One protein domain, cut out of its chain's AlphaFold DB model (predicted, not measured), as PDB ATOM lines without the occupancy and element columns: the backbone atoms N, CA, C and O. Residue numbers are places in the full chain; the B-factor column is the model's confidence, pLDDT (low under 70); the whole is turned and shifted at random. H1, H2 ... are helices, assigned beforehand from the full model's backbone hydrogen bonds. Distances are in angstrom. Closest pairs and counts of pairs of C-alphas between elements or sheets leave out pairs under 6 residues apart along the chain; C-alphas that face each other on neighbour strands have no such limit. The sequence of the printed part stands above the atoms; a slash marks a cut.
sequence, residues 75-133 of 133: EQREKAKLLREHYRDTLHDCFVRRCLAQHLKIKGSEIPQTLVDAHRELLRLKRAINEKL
ATOM      1  N   GLU A  75      93.983 152.828 164.427       94.12
ATOM      2  CA  GLU A  75      93.156 151.665 164.064       94.12
ATOM      3  C   GLU A  75      93.934 150.588 163.295       94.12
ATOM      4  O   GLU A  75      93.764 149.392 163.523       94.12
ATOM      5  N   GLN A  76      94.826 150.998 162.386       91.94
ATOM      6  CA  GLN A  76      95.647 150.058 161.618       91.94
ATOM      7  C   GLN A  76      96.720 149.409 162.495       91.94
ATOM      8  O   GLN A  76      97.057 148.239 162.300       91.94
ATOM      9  N   ARG A  77      97.244 150.146 163.482       89.38
ATOM     10  CA  ARG A  77      98.198 149.615 164.464       89.38
ATOM     11  C   ARG A  77      97.524 148.595 165.379       89.38
ATOM     12  O   ARG A  77      98.089 147.515 165.557       89.38
ATOM     13  N   GLU A  78      96.321 148.894 165.863       93.25
ATOM     14  CA  GLU A  78      95.527 147.984 166.694       93.25
ATOM     15  C   GLU A  78      95.101 146.742 165.917       93.25
ATOM     16  O   GLU A  78      95.343 145.624 166.362       93.25
ATOM     17  N   LYS A  79      94.606 146.897 164.685       94.50
ATOM     18  CA  LYS A  79      94.296 145.754 163.817       94.50
ATOM     19  C   LYS A  79      95.515 144.853 163.609       94.50
ATOM     20  O   LYS A  79      95.410 143.631 163.673       94.50
ATOM     21  N   ALA A  80      96.689 145.442 163.386       92.00
ATOM     22  CA  ALA A  80      97.922 144.679 163.246       92.00
ATOM     23  C   ALA A  80      98.355 144.003 164.561       92.00
ATOM     24  O   ALA A  80      98.996 142.954 164.509       92.00
ATOM     25  N   LYS A  81      98.045 144.589 165.724       93.19
ATOM     26  CA  LYS A  81      98.292 143.995 167.046       93.19
ATOM     27  C   LYS A  81      97.384 142.788 167.277       93.19
ATOM     28  O   LYS A  81      97.919 141.703 167.481       93.19
ATOM     29  N   LEU A  82      96.075 142.953 167.104       95.31
ATOM     30  CA  LEU A  82      95.087 141.875 167.209       95.31
ATOM     31  C   LEU A  82      95.422 140.709 166.277       95.31
ATOM     32  O   LEU A  82      95.362 139.550 166.668       95.31
ATOM     33  N   LEU A  83      95.863 141.002 165.051       94.88
ATOM     34  CA  LEU A  83      96.277 139.964 164.112       94.88
ATOM     35  C   LEU A  83      97.517 139.193 164.598       94.88
ATOM     36  O   LEU A  83      97.599 137.979 164.433       94.88
ATOM     37  N   ARG A  84      98.491 139.880 165.211       94.12
ATOM     38  CA  ARG A  84      99.673 139.226 165.800       94.12
ATOM     39  C   ARG A  84      99.310 138.371 167.010       94.12
ATOM     40  O   ARG A  84      99.896 137.304 167.157       94.12
ATOM     41  N   GLU A  85      98.385 138.837 167.843       95.12
ATOM     42  CA  GLU A  85      97.849 138.080 168.979       95.12
ATOM     43  C   GLU A  85      97.124 136.834 168.484       95.12
ATOM     44  O   GLU A  85      97.517 135.732 168.841       95.12
ATOM     45  N   HIS A  86      96.210 136.981 167.525       95.88
ATOM     46  CA  HIS A  86      95.531 135.856 166.891       95.88
ATOM     47  C   HIS A  86      96.510 134.811 166.332       95.88
ATOM     48  O   HIS A  86      96.342 133.617 166.569       95.88
ATOM     49  N   TYR A  87      97.568 135.232 165.630       95.94
ATOM     50  CA  TYR A  87      98.591 134.309 165.123       95.94
ATOM     51  C   TYR A  87      99.380 133.608 166.223       95.94
ATOM     52  O   TYR A  87      99.739 132.441 166.063       95.94
ATOM     53  N   ARG A  88      99.673 134.311 167.321       94.00
ATOM     54  CA  ARG A  88     100.295 133.705 168.497       94.00
ATOM     55  C   ARG A  88      99.350 132.672 169.090       94.00
ATOM     56  O   ARG A  88      99.773 131.547 169.332       94.00
ATOM     57  N   ASP A  89      98.091 133.021 169.303       92.81
ATOM     58  CA  ASP A  89      97.145 132.195 170.046       92.81
ATOM     59  C   ASP A  89      96.795 130.927 169.252       92.81
ATOM     60  O   ASP A  89      96.905 129.824 169.780       92.81
ATOM     61  N   THR A  90      96.558 131.057 167.944       94.00
ATOM     62  CA  THR A  90      96.295 129.929 167.027       94.00
ATOM     63  C   THR A  90      97.537 129.153 166.581       94.00
ATOM     64  O   THR A  90      97.409 128.147 165.884       94.00
ATOM     65  N   LEU A  91      98.744 129.596 166.957       95.19
ATOM     66  CA  LEU A  91     100.017 129.049 166.464       95.19
ATOM     67  C   LEU A  91     100.080 128.974 164.929       95.19
ATOM     68  O   LEU A  91     100.509 127.977 164.335       95.19
ATOM     69  N   HIS A  92      99.655 130.060 164.287       95.94
ATOM     70  CA  HIS A  92      99.677 130.195 162.836       95.94
ATOM     71  C   HIS A  92     101.110 130.068 162.283       95.94
ATOM     72  O   HIS A  92     102.076 130.501 162.917       95.94
ATOM     73  N   ASP A  93     101.264 129.543 161.066       94.88
ATOM     74  CA  ASP A  93     102.553 129.289 160.402       94.88
ATOM     75  C   ASP A  93     103.515 130.471 160.472       94.88
ATOM     76  O   ASP A  93     104.692 130.318 160.789       94.88
ATOM     77  N   CYS A  94     103.018 131.676 160.201       93.19
ATOM     78  CA  CYS A  94     103.840 132.882 160.207       93.19
ATOM     79  C   CYS A  94     104.403 133.226 161.600       93.19
ATOM     80  O   CYS A  94     105.458 133.858 161.687       93.19
ATOM     81  N   PHE A  95     103.718 132.830 162.678       95.25
ATOM     82  CA  PHE A  95     104.189 132.991 164.048       95.25
ATOM     83  C   PHE A  95     105.245 131.931 164.371       95.25
ATOM     84  O   PHE A  95     106.353 132.282 164.763       95.25
ATOM     85  N   VAL A  96     104.951 130.660 164.090       95.62
ATOM     86  CA  VAL A  96     105.866 129.532 164.335       95.62
ATOM     87  C   VAL A  96     107.177 129.693 163.552       95.62
ATOM     88  O   VAL A  96     108.263 129.587 164.118       95.62
ATOM     89  N   ARG A  97     107.096 130.060 162.266       95.75
ATOM     90  CA  ARG A  97     108.265 130.366 161.422       95.75
ATOM     91  C   ARG A  97     109.086 131.530 161.969       95.75
ATOM     92  O   ARG A  97     110.304 131.519 161.835       95.75
ATOM     93  N   ARG A  98     108.449 132.530 162.591       93.31
ATOM     94  CA  ARG A  98     109.152 133.658 163.223       93.31
ATOM     95  C   ARG A  98     109.921 133.208 164.462       93.31
ATOM     96  O   ARG A  98     111.069 133.611 164.604       93.31
ATOM     97  N   CYS A  99     109.320 132.373 165.308       93.12
ATOM     98  CA  CYS A  99     109.992 131.787 166.471       93.12
ATOM     99  C   CYS A  99     111.203 130.948 166.046       93.12
ATOM    100  O   CYS A  99     112.300 131.151 166.547       93.12
ATOM    101  N   LEU A 100     111.039 130.069 165.055       93.88
ATOM    102  CA  LEU A 100     112.144 129.260 164.538       93.88
ATOM    103  C   LEU A 100     113.256 130.117 163.909       93.88
ATOM    104  O   LEU A 100     114.433 129.906 164.194       93.88
ATOM    105  N   ALA A 101     112.902 131.118 163.096       93.94
ATOM    106  CA  ALA A 101     113.876 131.991 162.437       93.94
ATOM    107  C   ALA A 101     114.752 132.782 163.428       93.94
ATOM    108  O   ALA A 101     115.914 133.047 163.125       93.94
ATOM    109  N   GLN A 102     114.233 133.122 164.617       91.12
ATOM    110  CA  GLN A 102     115.014 133.783 165.675       91.12
ATOM    111  C   GLN A 102     116.199 132.936 166.153       91.12
ATOM    112  O   GLN A 102     117.221 133.492 166.548       91.12
ATOM    113  N   HIS A 103     116.083 131.608 166.092       90.12
ATOM    114  CA  HIS A 103     117.112 130.685 166.573       90.12
ATOM    115  C   HIS A 103     117.969 130.108 165.446       90.12
ATOM    116  O   HIS A 103     119.162 129.891 165.629       90.12
ATOM    117  N   LEU A 104     117.378 129.880 164.272       87.94
ATOM    118  CA  LEU A 104     118.026 129.150 163.183       87.94
ATOM    119  C   LEU A 104     118.848 130.036 162.235       87.94
ATOM    120  O   LEU A 104     119.503 129.506 161.346       87.94
ATOM    121  N   LYS A 105     118.818 131.370 162.392       87.81
ATOM    122  CA  LYS A 105     119.492 132.347 161.502       87.81
ATOM    123  C   LYS A 105     119.178 132.170 160.001       87.81
ATOM    124  O   LYS A 105     119.896 132.695 159.157       87.81
ATOM    125  N   ILE A 106     118.085 131.483 159.672       91.38
ATOM    126  CA  ILE A 106     117.555 131.308 158.314       91.38
ATOM    127  C   ILE A 106     116.271 132.111 158.146       91.38
ATOM    128  O   ILE A 106     115.580 132.444 159.119       91.38
ATOM    129  N   LYS A 107     115.915 132.423 156.902       91.94
ATOM    130  CA  LYS A 107     114.690 133.166 156.627       91.94
ATOM    131  C   LYS A 107     113.478 132.277 156.899       91.94
ATOM    132  O   LYS A 107     113.437 131.123 156.495       91.94
ATOM    133  N   GLY A 108     112.416 132.832 157.487       89.19
ATOM    134  CA  GLY A 108     111.191 132.073 157.795       89.19
ATOM    135  C   GLY A 108     110.536 131.367 156.593       89.19
ATOM    136  O   GLY A 108     109.821 130.382 156.778       89.19
ATOM    137  N   SER A 109     110.780 131.850 155.368       91.44
ATOM    138  CA  SER A 109     110.316 131.225 154.118       91.44
ATOM    139  C   SER A 109     111.119 129.994 153.702       91.44
ATOM    140  O   SER A 109     110.619 129.196 152.924       91.44
ATOM    141  N   GLU A 110     112.352 129.855 154.185       93.19
ATOM    142  CA  GLU A 110     113.249 128.731 153.877       93.19
ATOM    143  C   GLU A 110     113.030 127.553 154.836       93.19
ATOM    144  O   GLU A 110     113.528 126.457 154.606       93.19
ATOM    145  N   ILE A 111     112.261 127.763 155.908       93.94
ATOM    146  CA  ILE A 111     111.964 126.739 156.908       93.94
ATOM    147  C   ILE A 111     111.019 125.686 156.298       93.94
ATOM    148  O   ILE A 111     109.921 126.046 155.858       93.94
ATOM    149  N   PRO A 112     111.379 124.391 156.291       95.00
ATOM    150  CA  PRO A 112     110.489 123.335 155.813       95.00
ATOM    151  C   PRO A 112     109.200 123.257 156.638       95.00
ATOM    152  O   PRO A 112     109.230 123.431 157.857       95.00
ATOM    153  N   GLN A 113     108.066 122.968 155.991       94.75
ATOM    154  CA  GLN A 113     106.771 122.874 156.681       94.75
ATOM    155  C   GLN A 113     106.774 121.794 157.775       94.75
ATOM    156  O   GLN A 113     106.251 122.025 158.857       94.75
ATOM    157  N   THR A 114     107.450 120.669 157.542       96.56
ATOM    158  CA  THR A 114     107.588 119.578 158.520       96.56
ATOM    159  C   THR A 114     108.178 120.049 159.851       96.56
ATOM    160  O   THR A 114     107.699 119.672 160.918       96.56
ATOM    161  N   LEU A 115     109.183 120.930 159.806       94.56
ATOM    162  CA  LEU A 115     109.788 121.518 160.999       94.56
ATOM    163  C   LEU A 115     108.847 122.517 161.687       94.56
ATOM    164  O   LEU A 115     108.824 122.602 162.914       94.56
ATOM    165  N   VAL A 116     108.058 123.263 160.909       96.25
ATOM    166  CA  VAL A 116     107.025 124.170 161.433       96.25
ATOM    167  C   VAL A 116     105.962 123.380 162.188       96.25
ATOM    168  O   VAL A 116     105.637 123.736 163.317       96.25
ATOM    169  N   ASP A 117     105.462 122.291 161.613       97.25
ATOM    170  CA  ASP A 117     104.422 121.471 162.232       97.25
ATOM    171  C   ASP A 117     104.938 120.793 163.512       97.25
ATOM    172  O   ASP A 117     104.295 120.891 164.556       97.25
ATOM    173  N   ALA A 118     106.153 120.232 163.485       96.44
ATOM    174  CA  ALA A 118     106.790 119.673 164.679       96.44
ATOM    175  C   ALA A 118     106.969 120.723 165.793       96.44
ATOM    176  O   ALA A 118     106.669 120.468 166.961       96.44
ATOM    177  N   HIS A 119     107.417 121.936 165.442       95.25
ATOM    178  CA  HIS A 119     107.560 123.017 166.416       95.25
ATOM    179  C   HIS A 119     106.205 123.505 166.946       95.25
ATOM    180  O   HIS A 119     106.101 123.867 168.118       95.25
ATOM    181  N   ARG A 120     105.154 123.491 166.115       97.00
ATOM    182  CA  ARG A 120     103.787 123.823 166.533       97.00
ATOM    183  C   ARG A 120     103.290 122.849 167.595       97.00
ATOM    184  O   ARG A 120     102.806 123.312 168.626       97.00
ATOM    185  N   GLU A 121     103.434 121.543 167.379       96.31
ATOM    186  CA  GLU A 121     103.035 120.544 168.381       96.31
ATOM    187  C   GLU A 121     103.822 120.712 169.681       96.31
ATOM    188  O   GLU A 121     103.244 120.735 170.765       96.31
ATOM    189  N   LEU A 122     105.129 120.960 169.587       95.12
ATOM    190  CA  LEU A 122     105.958 121.238 170.756       95.12
ATOM    191  C   LEU A 122     105.482 122.480 171.531       95.12
ATOM    192  O   LEU A 122     105.467 122.468 172.762       95.12
ATOM    193  N   LEU A 123     105.061 123.548 170.846       94.25
ATOM    194  CA  LEU A 123     104.484 124.733 171.491       94.25
ATOM    195  C   LEU A 123     103.125 124.441 172.143       94.25
ATOM    196  O   LEU A 123     102.863 124.965 173.226       94.25
ATOM    197  N   ARG A 124     102.280 123.603 171.529       94.88
ATOM    198  CA  ARG A 124     101.012 123.151 172.133       94.88
ATOM    199  C   ARG A 124     101.260 122.376 173.419       94.88
ATOM    200  O   ARG A 124     100.655 122.696 174.436       94.88
ATOM    201  N   LEU A 125     102.195 121.426 173.391       94.81
ATOM    202  CA  LEU A 125     102.583 120.653 174.570       94.81
ATOM    203  C   LEU A 125     103.115 121.563 175.680       94.81
ATOM    204  O   LEU A 125     102.667 121.460 176.816       94.81
ATOM    205  N   LYS A 126     104.001 122.513 175.352       93.25
ATOM    206  CA  LYS A 126     104.512 123.494 176.325       93.25
ATOM    207  C   LYS A 126     103.399 124.318 176.973       93.25
ATOM    208  O   LYS A 126     103.439 124.531 178.179       93.25
ATOM    209  N   ARG A 127     102.410 124.771 176.194       93.69
ATOM    210  CA  ARG A 127     101.244 125.495 176.729       93.69
ATOM    211  C   ARG A 127     100.418 124.624 177.659       93.69
ATOM    212  O   ARG A 127     100.167 125.030 178.781       93.69
ATOM    213  N   ALA A 128     100.083 123.414 177.224       92.19
ATOM    214  CA  ALA A 128      99.291 122.481 178.014       92.19
ATOM    215  C   ALA A 128      99.981 122.079 179.330       92.19
ATOM    216  O   ALA A 128      99.303 121.829 180.321       92.19
ATOM    217  N   ILE A 129     101.316 122.010 179.349       93.31
ATOM    218  CA  ILE A 129     102.091 121.787 180.576       93.31
ATOM    219  C   ILE A 129     102.000 123.011 181.492       93.31
ATOM    220  O   ILE A 129     101.680 122.861 182.664       93.31
ATOM    221  N   ASN A 130     102.231 124.211 180.956       90.00
ATOM    222  CA  ASN A 130     102.200 125.452 181.735       90.00
ATOM    223  C   ASN A 130     100.799 125.841 182.234       90.00
ATOM    224  O   ASN A 130     100.707 126.600 183.182       90.00
ATOM    225  N   GLU A 131      99.723 125.387 181.591       81.31
ATOM    226  CA  GLU A 131      98.341 125.614 182.049       81.31
ATOM    227  C   GLU A 131      97.916 124.637 183.158       81.31
ATOM    228  O   GLU A 131      96.936 124.883 183.856       81.31
ATOM    229  N   LYS A 132      98.624 123.510 183.300       59.97
ATOM    230  CA  LYS A 132      98.372 122.486 184.326       59.97
ATOM    231  C   LYS A 132      99.219 122.667 185.592       59.97
ATOM    232  O   LYS A 132      99.010 121.918 186.545       59.97
ATOM    233  N   LEU A 133     100.170 123.602 185.576       47.12
ATOM    234  CA  LEU A 133     101.040 123.998 186.689       47.12
ATOM    235  C   LEU A 133     100.651 125.398 187.166       47.12
ATOM    236  O   LEU A 133     100.711 125.619 188.392       47.12
TER     237      LEU A 133
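AT A GLANCE: This is residues 75 to 133 of the 133 residues of an uncharacterized protein of Rhodocyclaceae bacterium (UniProt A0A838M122). Two helical arms, H1 and H3, reach away from a shorter helix, H2, and make a loose L with H2 at its corner. H1 meets the beginning of H2 with its last part, H3 packs on H2 with residues 116 to 120, and the loop of residues 105 to 112 folds back from the end of H2 to the start of H3. Residues 75 to 83 stick out at the tip of one arm and residues 125 to 133 at the tip of the other. The printed part has 59 residues with three named helices, in the order H1, H2, H3, and no named strand; the class is all helix. It is only just loose, close to compact, with a radius of gyration of the C-alphas of 12.9 A, and flat, spanning 34 by 34 by 16 A.

HOW THE PARTS SIT: H1, residues 75 to 89, touches H2, residues 93 to 104, with residues 84 to 88 alone. H2 touches H1 with residues 93 to 95 alone, and the closest C-alphas of the two helices are those of Tyr 87 and Phe 95, 5.9 A apart. The lines of H1 and H2 stand about perpendicular, at 76 degrees. H3, residues 113 to 131, touches H2 with residues 116 to 120 alone. The closest C-alphas of H2 and H3 are those of Val 96 and Val 116, 6.2 A apart. Their lines are about perpendicular too, at 86 degrees. H1 and H3 are apart. In H1 and H3 every backbone O i to N i+4 pair is within hydrogen-bond range; in H2 it is 7 of 8.

IN THESE COORDINATES: H1 begins at C-alpha 75, at (93.156, 151.665, 164.064), and measures 20.8 A from first to last C-alpha. A tight link of 3 residues leads to H2, which begins at C-alpha 93, at (102.553, 129.289, 160.402), and measures 15.7 A. A short link of 8 residues leads to H3, the longest helix with 19 residues, which measures 26.9 A and ends at C-alpha 131, at (98.341, 125.614, 182.049).

THE WHOLE: The two C-alphas farthest apart are those of Glu 75 and Leu 133, at 36.6 A; Leu 133 is the chain's last residue. Without the stretches that stand free, the body of 41 residues spans 24 by 19 by 14 A and has a radius of gyration of 9.4 A. The printed part has no cut, and no link is long. The mean pLDDT of the printed part is 92.2, and residues 132 to 133 are under 70.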